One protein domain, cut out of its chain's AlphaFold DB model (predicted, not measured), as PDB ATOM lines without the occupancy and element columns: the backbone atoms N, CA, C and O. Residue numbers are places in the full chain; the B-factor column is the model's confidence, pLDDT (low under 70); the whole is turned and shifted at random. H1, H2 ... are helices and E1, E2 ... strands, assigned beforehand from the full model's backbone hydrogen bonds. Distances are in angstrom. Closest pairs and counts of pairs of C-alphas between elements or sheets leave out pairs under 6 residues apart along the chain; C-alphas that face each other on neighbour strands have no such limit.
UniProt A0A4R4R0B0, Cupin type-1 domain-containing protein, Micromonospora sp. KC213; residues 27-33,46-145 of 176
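Overview. This is residues 27 to 33 and 46 to 145 of the 176 residues of the protein "Cupin type-1 domain-containing protein" of Micromonospora sp. KC213 (UniProt A0A4R4R0B0). Two strongly twisted antiparallel sheets stand face to face as a sandwich, E5 - E4 - E7 - E2 - E9 and E1 - E8 - E3 - E6, with the short helix H1 leading into the edge strand E9. The chain winds over both sheets like one long hairpin, a jelly roll of four nested antiparallel pairs: E1 with E8, E2 with E7, E3 with E6, E4 with E5. The printed part has 107 residues with nine named strands and one named helix, in the order E1 to E8, H1, E9; the class is mostly strand. It is compact, with a radius of gyration of the C-alphas of 13.4 A, and rounded, spanning 35 by 30 by 25 A.

Arrangement. Residues 27 to 28 pair antiparallel with residues 105 to 106 of E6, residues 105 to 108. E1, residues 51 to 57, is an edge strand, antiparallel to E8, residues 122 to 128, at 160 degrees; N 53 and O 126 are within hydrogen-bond range at 2.9 A. E2, residues 61 to 68, has staggered pairing: its residues 61 to 66 pair with E7, residues 112 to 118 (N 63 and O 116, 2.9 A), and its residues 66 to 68 with E9, residues 141 to 143 (N 67 and O 142, 3.0 A). E3, residues 73 to 79, has as antiparallel neighbours E8, with N 76 and O 125 at 2.9 A, and E6, with N 75 and O 106 at 2.8 A. E4, residues 81 to 88, is antiparallel to E7, with N 85 and O 115 at 2.9 A, and forms a hairpin with E5, residues 96 to 101, with N 84 and O 98 at 2.8 A. The facing parts of the sheets are 10.5 A apart centre to centre, with strands at 23 degrees. H1, residues 134 to 140, only grazes the five-stranded sheet with its residues 137 to 140; every O i to N i+4 pair in it is within hydrogen-bond range. E1 and E5 are apart.

Along the chain. E1 is 19.3 A long from C-alpha 51 at (40.598, 15.515, 119.435), E2 20.4 A, E3 18.1 A, E4 22.9 A, E5 16.8 A, E7 19.3 A and E8 18.9 A. E6, H1 and E9 are shorter; E9 ends with C-alpha 143 at (50.955, -2.831, 119.400).

Size, cuts and confidence. The two C-alphas farthest apart, of Pro 33 and Ala 92, are 39.0 A apart. Residues 34 to 45 are not printed, and C-alphas 33 and 46 are 13.4 A apart across the cut. No link between named elements is long. Mean pLDDT of the printed part is 93.5; residue 136 alone is under 70.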
ATOM      1  N   HIS A  27      60.408  16.929 123.832       98.12
ATOM      2  CA  HIS A  27      60.024  18.049 124.693       98.12
ATOM      3  C   HIS A  27      59.599  19.260 123.864       98.12
ATOM      4  O   HIS A  27      60.390  19.818 123.107       98.12
ATOM      5  N   VAL A  28      58.354  19.690 124.063       98.19
ATOM      6  CA  VAL A  28      57.829  20.906 123.451       98.19
ATOM      7  C   VAL A  28      58.061  22.052 124.432       98.19
ATOM      8  O   VAL A  28      57.507  22.018 125.535       98.19
ATOM      9  N   PRO A  29      58.871  23.059 124.074       97.25
ATOM     10  CA  PRO A  29      59.046  24.220 124.928       97.25
ATOM     11  C   PRO A  29      57.726  24.981 125.028       97.25
ATOM     12  O   PRO A  29      57.007  25.105 124.041       97.25
ATOM     13  N   LEU A  30      57.428  25.491 126.220       97.62
ATOM     14  CA  LEU A  30      56.285  26.360 126.482       97.62
ATOM     15  C   LEU A  30      56.787  27.768 126.787       97.62
ATOM     16  O   LEU A  30      57.859  27.940 127.369       97.62
ATOM     17  N   ASP A  31      56.001  28.765 126.397       97.44
ATOM     18  CA  ASP A  31      56.280  30.155 126.744       97.44
ATOM     19  C   ASP A  31      55.996  30.415 128.229       97.44
ATOM     20  O   ASP A  31      55.207  29.713 128.866       97.44
ATOM     21  N   GLU A  32      56.595  31.475 128.771       96.56
ATOM     22  CA  GLU A  32      56.242  31.950 130.108       96.56
ATOM     23  C   GLU A  32      54.755  32.338 130.162       96.56
ATOM     24  O   GLU A  32      54.248  33.007 129.250       96.56
ATOM     25  N   PRO A  33      54.028  31.956 131.226       97.50
ATOM     26  CA  PRO A  33      52.628  32.312 131.352       97.50
ATOM     27  C   PRO A  33      52.466  33.826 131.519       97.50
ATOM     28  O   PRO A  33      53.241  34.502 132.197       97.50
ATOM     29  N   LEU A  46      49.593  25.959 120.307       97.25
ATOM     30  CA  LEU A  46      49.365  27.102 119.414       97.25
ATOM     31  C   LEU A  46      48.768  26.713 118.056       97.25
ATOM     32  O   LEU A  46      48.294  27.588 117.339       97.25
ATOM     33  N   GLU A  47      48.756  25.419 117.723       96.31
ATOM     34  CA  GLU A  47      48.292  24.906 116.431       96.31
ATOM     35  C   GLU A  47      47.115  23.928 116.561       96.31
ATOM     36  O   GLU A  47      46.657  23.584 117.656       96.31
ATOM     37  N   ARG A  48      46.580  23.501 115.413       93.88
ATOM     38  CA  ARG A  48      45.357  22.695 115.329       93.88
ATOM     39  C   ARG A  48      45.556  21.273 115.846       93.88
ATOM     40  O   ARG A  48      46.558  20.623 115.582       93.88
ATOM     41  N   PHE A  49      44.512  20.757 116.485       95.50
ATOM     42  CA  PHE A  49      44.336  19.346 116.815       95.50
ATOM     43  C   PHE A  49      42.881  18.948 116.541       95.50
ATOM     44  O   PHE A  49      41.993  19.802 116.500       95.50
ATOM     45  N   THR A  50      42.620  17.654 116.366       96.19
ATOM     46  CA  THR A  50      41.272  17.153 116.049       96.19
ATOM     47  C   THR A  50      40.530  16.675 117.285       96.19
ATOM     48  O   THR A  50      39.321  16.869 117.402       96.19
ATOM     49  N   SER A  51      41.224  16.017 118.213       95.00
ATOM     50  CA  SER A  51      40.598  15.515 119.435       95.00
ATOM     51  C   SER A  51      41.510  15.638 120.645       95.00
ATOM     52  O   SER A  51      42.733  15.694 120.522       95.00
ATOM     53  N   VAL A  52      40.898  15.701 121.824       96.56
ATOM     54  CA  VAL A  52      41.600  15.758 123.103       96.56
ATOM     55  C   VAL A  52      41.016  14.726 124.055       96.56
ATOM     56  O   VAL A  52      39.800  14.542 124.116       96.56
ATOM     57  N   ALA A  53      41.884  14.047 124.795       95.69
ATOM     58  CA  ALA A  53      41.489  13.147 125.869       95.69
ATOM     59  C   ALA A  53      42.111  13.606 127.184       95.69
ATOM     60  O   ALA A  53      43.294  13.939 127.225       95.69
ATOM     61  N   LEU A  54      41.319  13.583 128.255       97.88
ATOM     62  CA  LEU A  54      41.804  13.681 129.627       97.88
ATOM     63  C   LEU A  54      42.063  12.265 130.139       97.88
ATOM     64  O   LEU A  54      41.184  11.406 130.055       97.88
ATOM     65  N   ILE A  55      43.268  12.015 130.641       97.81
ATOM     66  CA  ILE A  55      43.705  10.689 131.057       97.81
ATOM     67  C   ILE A  55      44.205  10.750 132.496       97.81
ATOM     68  O   ILE A  55      45.061  11.563 132.833       97.81
ATOM     69  N   GLU A  56      43.700   9.833 133.316       98.44
ATOM     70  CA  GLU A  56      44.255   9.517 134.627       98.44
ATOM     71  C   GLU A  56      44.974   8.160 134.574       98.44
ATOM     72  O   GLU A  56      44.497   7.206 133.948       98.44
ATOM     73  N   SER A  57      46.120   8.072 135.246       98.00
ATOM     74  CA  SER A  57      46.895   6.844 135.427       98.00
ATOM     75  C   SER A  57      47.236   6.641 136.903       98.00
ATOM     76  O   SER A  57      47.532   7.587 137.638       98.00
ATOM     77  N   HIS A  58      47.200   5.383 137.338       96.19
ATOM     78  CA  HIS A  58      47.587   4.988 138.691       96.19
ATOM     79  C   HIS A  58      49.112   4.823 138.818       96.19
ATOM     80  O   HIS A  58      49.754   4.464 137.827       96.19
ATOM     81  N   PRO A  59      49.680   5.008 140.028       94.25
ATOM     82  CA  PRO A  59      51.068   4.643 140.306       94.25
ATOM     83  C   PRO A  59      51.355   3.194 139.899       94.25
ATOM     84  O   PRO A  59      50.537   2.305 140.140       94.25
ATOM     85  N   GLY A  60      52.514   2.956 139.293       92.06
ATOM     86  CA  GLY A  60      52.926   1.632 138.834       92.06
ATOM     87  C   GLY A  60      52.391   1.239 137.451       92.06
ATOM     88  O   GLY A  60      52.787   0.199 136.930       92.06
ATOM     89  N   ALA A  61      51.501   2.026 136.838       94.06
ATOM     90  CA  ALA A  61      50.929   1.678 135.540       94.06
ATOM     91  C   ALA A  61      51.958   1.806 134.404       94.06
ATOM     92  O   ALA A  61      52.752   2.745 134.374       94.06
ATOM     93  N   VAL A  62      51.875   0.902 133.426       94.19
ATOM     94  CA  VAL A  62      52.574   0.992 132.136       94.19
ATOM     95  C   VAL A  62      51.526   1.035 131.029       94.19
ATOM     96  O   VAL A  62      50.617   0.203 130.992       94.19
ATOM     97  N   ARG A  63      51.614   2.016 130.129       94.38
ATOM     98  CA  ARG A  63      50.682   2.191 129.003       94.38
ATOM     99  C   ARG A  63      51.428   2.548 127.722       94.38
ATOM    100  O   ARG A  63      52.638   2.725 127.717       94.38
ATOM    101  N   ALA A  64      50.654   2.679 126.649       91.19
ATOM    102  CA  ALA A  64      51.097   3.209 125.365       91.19
ATOM    103  C   ALA A  64      52.147   2.369 124.621       91.19
ATOM    104  O   ALA A  64      52.810   2.912 123.761       91.19
ATOM    105  N   ASN A  65      52.234   1.056 124.895       93.56
ATOM    106  CA  ASN A  65      53.102   0.086 124.201       93.56
ATOM    107  C   ASN A  65      52.680  -0.139 122.732       93.56
ATOM    108  O   ASN A  65      52.201  -1.212 122.347       93.56
ATOM    109  N   HIS A  66      52.766   0.903 121.919       94.62
ATOM    110  CA  HIS A  66      52.365   0.909 120.522       94.62
ATOM    111  C   HIS A  66      53.062   2.031 119.754       94.62
ATOM    112  O   HIS A  66      53.749   2.877 120.322       94.62
ATOM    113  N   TYR A  67      52.852   2.041 118.444       96.38
ATOM    114  CA  TYR A  67      53.003   3.224 117.611       96.38
ATOM    115  C   TYR A  67      51.722   3.468 116.818       96.38
ATOM    116  O   TYR A  67      50.899   2.568 116.637       96.38
ATOM    117  N   HIS A  68      51.596   4.692 116.326       96.19
ATOM    118  CA  HIS A  68      50.550   5.109 115.405       96.19
ATOM    119  C   HIS A  68      51.085   5.134 113.978       96.19
ATOM    120  O   HIS A  68      52.219   5.558 113.753       96.19
ATOM    121  N   LYS A  69      50.309   4.661 113.000       94.69
ATOM    122  CA  LYS A  69      50.713   4.729 111.586       94.69
ATOM    123  C   LYS A  69      50.665   6.168 111.081       94.69
ATOM    124  O   LYS A  69      51.557   6.567 110.338       94.69
ATOM    125  N   THR A  70      49.635   6.916 111.476       94.81
ATOM    126  CA  THR A  70      49.358   8.271 110.982       94.81
ATOM    127  C   THR A  70      49.038   9.281 112.077       94.81
ATOM    128  O   THR A  70      49.232  10.473 111.843       94.81
ATOM    129  N   ASP A  71      48.541   8.851 113.242       96.19
ATOM    130  CA  ASP A  71      48.256   9.774 114.342       96.19
ATOM    131  C   ASP A  71      49.552  10.272 114.994       96.19
ATOM    132  O   ASP A  71      50.560   9.563 115.058       96.19
ATOM    133  N   TRP A  72      49.496  11.492 115.512       97.19
ATOM    134  CA  TRP A  72      50.518  12.054 116.386       97.19
ATOM    135  C   TRP A  72      49.861  12.607 117.636       97.19
ATOM    136  O   TRP A  72      48.670  12.925 117.637       97.19
ATOM    137  N   HIS A  73      50.643  12.737 118.705       97.69
ATOM    138  CA  HIS A  73      50.128  13.190 119.988       97.69
ATOM    139  C   HIS A  73      50.999  14.254 120.625       97.69
ATOM    140  O   HIS A  73      52.192  14.048 120.797       97.69
ATOM    141  N   TYR A  74      50.370  15.327 121.090       98.62
ATOM    142  CA  TYR A  74      50.900  16.099 122.207       98.62
ATOM    143  C   TYR A  74      50.362  15.544 123.519       98.62
ATOM    144  O   TYR A  74      49.209  15.116 123.576       98.62
ATOM    145  N   ALA A  75      51.151  15.612 124.584       98.56
ATOM    146  CA  ALA A  75      50.755  15.235 125.931       98.56
ATOM    147  C   ALA A  75      51.207  16.293 126.948       98.56
ATOM    148  O   ALA A  75      52.401  16.535 127.117       98.56
ATOM    149  N   TYR A  76      50.244  16.925 127.623       98.75
ATOM    150  CA  TYR A  76      50.479  17.933 128.659       98.75
ATOM    151  C   TYR A  76      50.199  17.354 130.045       98.75
ATOM    152  O   TYR A  76      49.076  16.912 130.314       98.75
ATOM    153  N   VAL A  77      51.196  17.360 130.932       98.81
ATOM    154  CA  VAL A  77      51.070  16.795 132.283       98.81
ATOM    155  C   VAL A  77      50.415  17.814 133.219       98.81
ATOM    156  O   VAL A  77      51.014  18.831 133.564       98.81
ATOM    157  N   LEU A  78      49.188  17.528 133.659       98.56
ATOM    158  CA  LEU A  78      48.432  18.379 134.586       98.56
ATOM    159  C   LEU A  78      48.857  18.168 136.043       98.56
ATOM    160  O   LEU A  78      48.876  19.118 136.819       98.56
ATOM    161  N   SER A  79      49.177  16.929 136.419       98.69
ATOM    162  CA  SER A  79      49.701  16.577 137.742       98.69
ATOM    163  C   SER A  79      50.478  15.264 137.685       98.69
ATOM    164  O   SER A  79      50.104  14.376 136.918       98.69
ATOM    165  N   GLY A  80      51.487  15.106 138.541       98.00
ATOM    166  CA  GLY A  80      52.332  13.910 138.608       98.00
ATOM    167  C   GLY A  80      53.471  13.940 137.589       98.00
ATOM    168  O   GLY A  80      53.982  15.017 137.243       98.00
ATOM    169  N   SER A  81      53.860  12.759 137.104       97.69
ATOM    170  CA  SER A  81      54.986  12.593 136.188       97.69
ATOM    171  C   SER A  81      54.864  11.336 135.319       97.69
ATOM    172  O   SER A  81      54.185  10.367 135.656       97.69
ATOM    173  N   ILE A  82      55.510  11.371 134.155       98.06
ATOM    174  CA  ILE A  82      55.507  10.307 133.152       98.06
ATOM    175  C   ILE A  82      56.949  10.016 132.767       98.06
ATOM    176  O   ILE A  82      57.631  10.887 132.233       98.06
ATOM    177  N   VAL A  83      57.401   8.785 132.984       96.56
ATOM    178  CA  VAL A  83      58.619   8.272 132.356       96.56
ATOM    179  C   VAL A  83      58.240   7.812 130.952       96.56
ATOM    180  O   VAL A  83      57.504   6.837 130.786       96.56
ATOM    181  N   TYR A  84      58.699   8.542 129.943       97.44
ATOM    182  CA  TYR A  84      58.386   8.308 128.540       97.44
ATOM    183  C   TYR A  84      59.582   7.673 127.836       97.44
ATOM    184  O   TYR A  84      60.673   8.242 127.830       97.44
ATOM    185  N   GLY A  85      59.367   6.493 127.257       94.88
ATOM    186  CA  GLY A  85      60.336   5.796 126.417       94.88
ATOM    187  C   GLY A  85      59.903   5.831 124.957       94.88
ATOM    188  O   GLY A  85      58.717   5.642 124.683       94.88
ATOM    189  N   TRP A  86      60.828   6.055 124.021       95.12
ATOM    190  CA  TRP A  86      60.511   6.074 122.591       95.12
ATOM    191  C   TRP A  86      61.650   5.582 121.699       95.12
ATOM    192  O   TRP A  86      62.827   5.699 122.038       95.12
ATOM    193  N   ARG A  87      61.287   5.046 120.528       93.31
ATOM    194  CA  ARG A  87      62.202   4.790 119.406       93.31
ATOM    195  C   ARG A  87      61.468   4.833 118.058       93.31
ATOM    196  O   ARG A  87      60.309   4.399 117.992       93.31
ATOM    197  N   PRO A  88      62.111   5.281 116.969       93.12
ATOM    198  CA  PRO A  88      61.581   5.104 115.619       93.12
ATOM    199  C   PRO A  88      61.370   3.622 115.292       93.12
ATOM    200  O   PRO A  88      62.204   2.783 115.625       93.12
ATOM    201  N   VAL A  89      60.264   3.277 114.622       90.44
ATOM    202  CA  VAL A  89      59.981   1.869 114.259       90.44
ATOM    203  C   VAL A  89      60.887   1.336 113.150       90.44
ATOM    204  O   VAL A  89      61.102   0.131 113.072       90.44
ATOM    205  N   ASP A  90      61.407   2.228 112.307       85.00
ATOM    206  CA  ASP A  90      62.267   1.898 111.164       85.00
ATOM    207  C   ASP A  90      63.763   2.131 111.469       85.00
ATOM    208  O   ASP A  90      64.614   1.959 110.597       85.00
ATOM    209  N   GLY A  91      64.089   2.540 112.699       74.94
ATOM    210  CA  GLY A  91      65.449   2.841 113.139       74.94
ATOM    211  C   GLY A  91      66.107   1.670 113.871       74.94
ATOM    212  O   GLY A  91      65.445   0.878 114.535       74.94
ATOM    213  N   ALA A  92      67.437   1.596 113.800       71.38
ATOM    214  CA  ALA A  92      68.249   0.704 114.640       71.38
ATOM    215  C   ALA A  92      68.627   1.354 115.990       71.38
ATOM    216  O   ALA A  92      69.574   0.931 116.649       71.38
ATOM    217  N   GLU A  93      67.928   2.425 116.362       77.25
ATOM    218  CA  GLU A  93      68.224   3.234 117.539       77.25
ATOM    219  C   GLU A  93      67.835   2.508 118.830       77.25
ATOM    220  O   GLU A  93      66.828   1.791 118.897       77.25
ATOM    221  N   SER A  94      68.633   2.725 119.876       85.69
ATOM    222  CA  SER A  94      68.254   2.352 121.234       85.69
ATOM    223  C   SER A  94      67.040   3.164 121.679       85.69
ATOM    224  O   SER A  94      66.797   4.275 121.210       85.69
ATOM    225  N   VAL A  95      66.268   2.605 122.608       89.88
ATOM    226  CA  VAL A  95      65.145   3.327 123.204       89.88
ATOM    227  C   VAL A  95      65.690   4.510 123.997       89.88
ATOM    228  O   VAL A  95      66.551   4.346 124.857       89.88
ATOM    229  N   GLN A  96      65.177   5.695 123.701       92.25
ATOM    230  CA  GLN A  96      65.467   6.912 124.441       92.25
ATOM    231  C   GLN A  96      64.450   7.080 125.565       92.25
ATOM    232  O   GLN A  96      63.308   6.630 125.443       92.25
ATOM    233  N   VAL A  97      64.855   7.730 126.659       93.38
ATOM    234  CA  VAL A  97      64.010   7.904 127.843       93.38
ATOM    235  C   VAL A  97      64.081   9.327 128.368       93.38
ATOM    236  O   VAL A  97      65.143   9.946 128.404       93.38
ATOM    237  N   ARG A  98      62.936   9.853 128.805       95.19
ATOM    238  CA  ARG A  98      62.840  11.148 129.476       95.19
ATOM    239  C   ARG A  98      61.656  11.161 130.430       95.19
ATOM    240  O   ARG A  98      60.587  10.647 130.114       95.19
ATOM    241  N   THR A  99      61.836  11.793 131.586       97.06
ATOM    242  CA  THR A  99      60.735  12.049 132.518       97.06
ATOM    243  C   THR A  99      60.115  13.415 132.241       97.06
ATOM    244  O   THR A  99      60.818  14.423 132.259       97.06
ATOM    245  N   PHE A 100      58.798  13.445 132.044       98.31
ATOM    246  CA  PHE A 100      57.993  14.658 131.929       98.31
ATOM    247  C   PHE A 100      57.158  14.853 133.190       98.31
ATOM    248  O   PHE A 100      56.465  13.943 133.639       98.31
ATOM    249  N   LYS A 101      57.238  16.040 133.775       98.38
ATOM    250  CA  LYS A 101      56.584  16.422 135.026       98.38
ATOM    251  C   LYS A 101      55.449  17.403 134.767       98.38
ATOM    252  O   LYS A 101      55.284  17.915 133.664       98.38
ATOM    253  N   THR A 102      54.689  17.672 135.823       98.62
ATOM    254  CA  THR A 102      53.639  18.697 135.853       98.62
ATOM    255  C   THR A 102      54.082  19.992 135.167       98.62
ATOM    256  O   THR A 102      55.156  20.516 135.456       98.62
ATOM    257  N   GLY A 103      53.243  20.500 134.264       98.25
ATOM    258  CA  GLY A 103      53.505  21.718 133.500       98.25
ATOM    259  C   GLY A 103      54.346  21.517 132.239       98.25
ATOM    260  O   GLY A 103      54.545  22.478 131.508       98.25
ATOM    261  N   GLN A 104      54.828  20.305 131.952       98.62
ATOM    262  CA  GLN A 104      55.583  20.027 130.730       98.62
ATOM    263  C   GLN A 104      54.688  19.459 129.627       98.62
ATOM    264  O   GLN A 104      53.760  18.683 129.882       98.62
ATOM    265  N   LEU A 105      55.010  19.841 128.391       98.69
ATOM    266  CA  LEU A 105      54.411  19.329 127.168       98.69
ATOM    267  C   LEU A 105      55.430  18.478 126.417       98.69
ATOM    268  O   LEU A 105      56.599  18.844 126.292       98.69
ATOM    269  N   PHE A 106      54.977  17.351 125.885       98.69
ATOM    270  CA  PHE A 106      55.790  16.545 124.989       98.69
ATOM    271  C   PHE A 106      55.009  16.042 123.786       98.69
ATOM    272  O   PHE A 106      53.779  16.076 123.777       98.69
ATOM    273  N   PHE A 107      55.734  15.604 122.766       98.56
ATOM    274  CA  PHE A 107      55.212  15.204 121.474       98.56
ATOM    275  C   PHE A 107      55.686  13.802 121.081       98.56
ATOM    276  O   PHE A 107      56.832  13.412 121.308       98.56
ATOM    277  N   THR A 108      54.781  13.053 120.461       98.19
ATOM    278  CA  THR A 108      55.013  11.732 119.885       98.19
ATOM    279  C   THR A 108      54.596  11.771 118.413       98.19
ATOM    280  O   THR A 108      53.395  11.881 118.138       98.19
ATOM    281  N   PRO A 109      55.539  11.670 117.460       97.56
ATOM    282  CA  PRO A 109      55.205  11.639 116.040       97.56
ATOM    283  C   PRO A 109      54.620  10.286 115.605       97.56
ATOM    284  O   PRO A 109      54.724   9.289 116.333       97.56
ATOM    285  N   PRO A 110      54.047  10.209 114.390       97.12
ATOM    286  CA  PRO A 110      53.674   8.936 113.792       97.12
ATOM    287  C   PRO A 110      54.919   8.060 113.605       97.12
ATOM    288  O   PRO A 110      56.039   8.554 113.487       97.12
ATOM    289  N   ARG A 111      54.727   6.741 113.547       96.06
ATOM    290  CA  ARG A 111      55.798   5.740 113.379       96.06
ATOM    291  C   ARG A 111      56.899   5.785 114.451       96.06
ATOM    292  O   ARG A 111      57.996   5.268 114.237       96.06
ATOM    293  N   VAL A 112      56.596   6.314 115.633       96.25
ATOM    294  CA  VAL A 112      57.442   6.178 116.822       96.25
ATOM    295  C   VAL A 112      56.754   5.268 117.826       96.25
ATOM    296  O   VAL A 112      55.664   5.553 118.332       96.25
ATOM    297  N   ALA A 113      57.396   4.131 118.090       95.38
ATOM    298  CA  ALA A 113      56.973   3.246 119.157       95.38
ATOM    299  C   ALA A 113      57.328   3.900 120.484       95.38
ATOM    300  O   ALA A 113      58.429   4.425 120.648       95.38
ATOM    301  N   HIS A 114      56.390   3.864 121.417       96.25
ATOM    302  CA  HIS A 114      56.561   4.507 122.704       96.25
ATOM    303  C   HIS A 114      56.020   3.649 123.846       96.25
ATOM    304  O   HIS A 114      55.440   2.584 123.637       96.25
ATOM    305  N   VAL A 115      56.305   4.081 125.069       95.56
ATOM    306  CA  VAL A 115      55.782   3.534 126.319       95.56
ATOM    307  C   VAL A 115      55.754   4.649 127.357       95.56
ATOM    308  O   VAL A 115      56.600   5.542 127.361       95.56
ATOM    309  N   MET A 116      54.763   4.606 128.239       97.00
ATOM    310  CA  MET A 116      54.643   5.514 129.373       97.00
ATOM    311  C   MET A 116      54.564   4.706 130.657       97.00
ATOM    312  O   MET A 116      53.647   3.894 130.817       97.00
ATOM    313  N   TYR A 117      55.485   4.963 131.576       96.06
ATOM    314  CA  TYR A 117      55.402   4.501 132.952       96.06
ATOM    315  C   TYR A 117      55.030   5.651 133.890       96.06
ATOM    316  O   TYR A 117      55.526   6.770 133.758       96.06
ATOM    317  N   PHE A 118      54.140   5.362 134.837       96.31
ATOM    318  CA  PHE A 118      53.584   6.338 135.770       96.31
ATOM    319  C   PHE A 118      54.053   6.004 137.194       96.31
ATOM    320  O   PHE A 118      53.458   5.134 137.837       96.31
ATOM    321  N   PRO A 119      55.112   6.652 137.713       93.56
ATOM    322  CA  PRO A 119      55.628   6.370 139.056       93.56
ATOM    323  C   PRO A 119      54.666   6.790 140.175       93.56
ATOM    324  O   PRO A 119      54.689   6.238 141.273       93.56
ATOM    325  N   GLU A 120      53.776   7.731 139.875       94.44
ATOM    326  CA  GLU A 120      52.799   8.307 140.791       94.44
ATOM    327  C   GLU A 120      51.451   8.532 140.092       94.44
ATOM    328  O   GLU A 120      51.308   8.336 138.878       94.44
ATOM    329  N   ARG A 121      50.432   8.946 140.858       97.12
ATOM    330  CA  ARG A 121      49.122   9.265 140.288       97.12
ATOM    331  C   ARG A 121      49.291  10.450 139.349       97.12
ATOM    332  O   ARG A 121      49.687  11.529 139.776       97.12
ATOM    333  N   THR A 122      48.948  10.238 138.089       98.56
ATOM    334  CA  THR A 122      49.239  11.205 137.035       98.56
ATOM    335  C   THR A 122      47.983  11.516 136.249       98.56
ATOM    336  O   THR A 122      47.270  10.603 135.832       98.56
ATOM    337  N   THR A 123      47.745  12.805 136.030       98.81
ATOM    338  CA  THR A 123      46.659  13.309 135.193       98.81
ATOM    339  C   THR A 123      47.276  14.123 134.071       98.81
ATOM    340  O   THR A 123      48.123  14.982 134.313       98.81
ATOM    341  N   PHE A 124      46.883  13.850 132.833       98.69
ATOM    342  CA  PHE A 124      47.437  14.513 131.659       98.69
ATOM    343  C   PHE A 124      46.403  14.606 130.539       98.69
ATOM    344  O   PHE A 124      45.441  13.838 130.489       98.69
ATOM    345  N   MET A 125      46.595  15.568 129.643       98.44
ATOM    346  CA  MET A 125      45.785  15.720 128.438       98.44
ATOM    347  C   MET A 125      46.585  15.274 127.228       98.44
ATOM    348  O   MET A 125      47.740  15.664 127.094       98.44
ATOM    349  N   THR A 126      45.969  14.507 126.331       97.75
ATOM    350  CA  THR A 126      46.564  14.178 125.031       97.75
ATOM    351  C   THR A 126      45.782  14.830 123.906       97.75
ATOM    352  O   THR A 126      44.582  14.571 123.799       97.75
ATOM    353  N   PHE A 127      46.453  15.605 123.061       97.94
ATOM    354  CA  PHE A 127      45.897  16.237 121.865       97.94
ATOM    355  C   PHE A 127      46.337  15.432 120.645       97.94
ATOM    356  O   PHE A 127      47.523  15.134 120.523       97.94
ATOM    357  N   ALA A 128      45.401  15.057 119.779       96.38
ATOM    358  CA  ALA A 128      45.636  14.123 118.682       96.38
ATOM    359  C   ALA A 128      45.335  14.737 117.311       96.38
ATOM    360  O   ALA A 128      44.408  15.551 117.177       96.38
ATOM    361  N   ARG A 129      46.070  14.280 116.291       95.69
ATOM    362  CA  ARG A 129      45.809  14.602 114.879       95.69
ATOM    363  C   ARG A 129      44.486  14.014 114.424       95.69
ATOM    364  O   ARG A 129      43.733  14.668 113.709       95.69
ATOM    365  N   ASN A 130      44.208  12.782 114.828       92.88
ATOM    366  CA  ASN A 130      43.039  12.045 114.385       92.88
ATOM    367  C   ASN A 130      41.896  12.156 115.404       92.88
ATOM    368  O   ASN A 130      42.067  12.501 116.580       92.88
ATOM    369  N   LYS A 131      40.676  11.857 114.950       89.38
ATOM    370  CA  LYS A 131      39.548  11.637 115.857       89.38
ATOM    371  C   LYS A 131      39.759  10.304 116.567       89.38
ATOM    372  O   LYS A 131      39.961   9.294 115.901       89.38
ATOM    373  N   ARG A 132      39.658  10.291 117.896       73.44
ATOM    374  CA  ARG A 132      39.692   9.062 118.698       73.44
ATOM    375  C   ARG A 132      38.302   8.449 118.855       73.44
ATOM    376  O   ARG A 132      37.657   8.626 119.885       73.44
ATOM    377  N   ASP A 133      37.845   7.727 117.842       80.50
ATOM    378  CA  ASP A 133      36.836   6.686 118.034       80.50
ATOM    379  C   ASP A 133      37.513   5.308 118.021       80.50
ATOM    380  O   ASP A 133      38.688   5.181 117.683       80.50
ATOM    381  N   HIS A 134      36.824   4.281 118.523       72.50
ATOM    382  CA  HIS A 134      37.450   2.974 118.740       72.50
ATOM    383  C   HIS A 134      37.953   2.353 117.426       72.50
ATOM    384  O   HIS A 134      39.034   1.774 117.391       72.50
ATOM    385  N   GLU A 135      37.197   2.516 116.341       73.12
ATOM    386  CA  GLU A 135      37.520   1.953 115.030       73.12
ATOM    387  C   GLU A 135      38.701   2.681 114.367       73.12
ATOM    388  O   GLU A 135      39.656   2.040 113.914       73.12
ATOM    389  N   SER A 136      38.694   4.019 114.371       68.88
ATOM    390  CA  SER A 136      39.812   4.817 113.857       68.88
ATOM    391  C   SER A 136      41.096   4.571 114.652       68.88
ATOM    392  O   SER A 136      42.169   4.438 114.065       68.88
ATOM    393  N   HIS A 137      40.993   4.440 115.976       71.81
ATOM    394  CA  HIS A 137      42.134   4.185 116.846       71.81
ATOM    395  C   HIS A 137      42.756   2.811 116.580       71.81
ATOM    396  O   HIS A 137      43.952   2.717 116.319       71.81
ATOM    397  N   GLU A 138      41.961   1.741 116.601       73.75
ATOM    398  CA  GLU A 138      42.487   0.377 116.456       73.75
ATOM    399  C   GLU A 138      43.060   0.102 115.057       73.75
ATOM    400  O   GLU A 138      43.990  -0.692 114.918       73.75
ATOM    401  N   SER A 139      42.559   0.773 114.015       81.44
ATOM    402  CA  SER A 139      43.107   0.638 112.657       81.44
ATOM    403  C   SER A 139      44.465   1.335 112.473       81.44
ATOM    404  O   SER A 139      45.282   0.894 111.648       81.44
ATOM    405  N   ASP A 140      44.736   2.384 113.253       89.62
ATOM    406  CA  ASP A 140      45.971   3.172 113.201       89.62
ATOM    407  C   ASP A 140      47.051   2.673 114.176       89.62
ATOM    408  O   ASP A 140      48.244   2.838 113.917       89.62
ATOM    409  N   VAL A 141      46.648   2.016 115.264       91.25
ATOM    410  CA  VAL A 141      47.549   1.488 116.292       91.25
ATOM    411  C   VAL A 141      48.215   0.189 115.847       91.25
ATOM    412  O   VAL A 141      47.573  -0.763 115.404       91.25
ATOM    413  N   VAL A 142      49.522   0.100 116.075       93.25
ATOM    414  CA  VAL A 142      50.264  -1.162 116.033       93.25
ATOM    415  C   VAL A 142      50.911  -1.396 117.388       93.25
ATOM    416  O   VAL A 142      51.789  -0.651 117.819       93.25
ATOM    417  N   ARG A 143      50.460  -2.448 118.074       93.06
ATOM    418  CA  ARG A 143      50.955  -2.831 119.400       93.06
ATOM    419  C   ARG A 143      52.347  -3.442 119.293       93.06
ATOM    420  O   ARG A 143      52.615  -4.231 118.388       93.06
ATOM    421  N   VAL A 144      53.200  -3.113 120.253       89.81
ATOM    422  CA  VAL A 144      54.547  -3.674 120.388       89.81
ATOM    423  C   VAL A 144      54.730  -4.236 121.799       89.81
ATOM    424  O   VAL A 144      54.014  -3.820 122.714       89.81
ATOM    425  N   PRO A 145      55.662  -5.185 122.013       87.25
ATOM    426  CA  PRO A 145      56.084  -5.548 123.360       87.25
ATOM    427  C   PRO A 145      56.518  -4.305 124.138       87.25
ATOM    428  O   PRO A 145      57.037  -3.354 123.547       87.25
TER     429      PRO A 145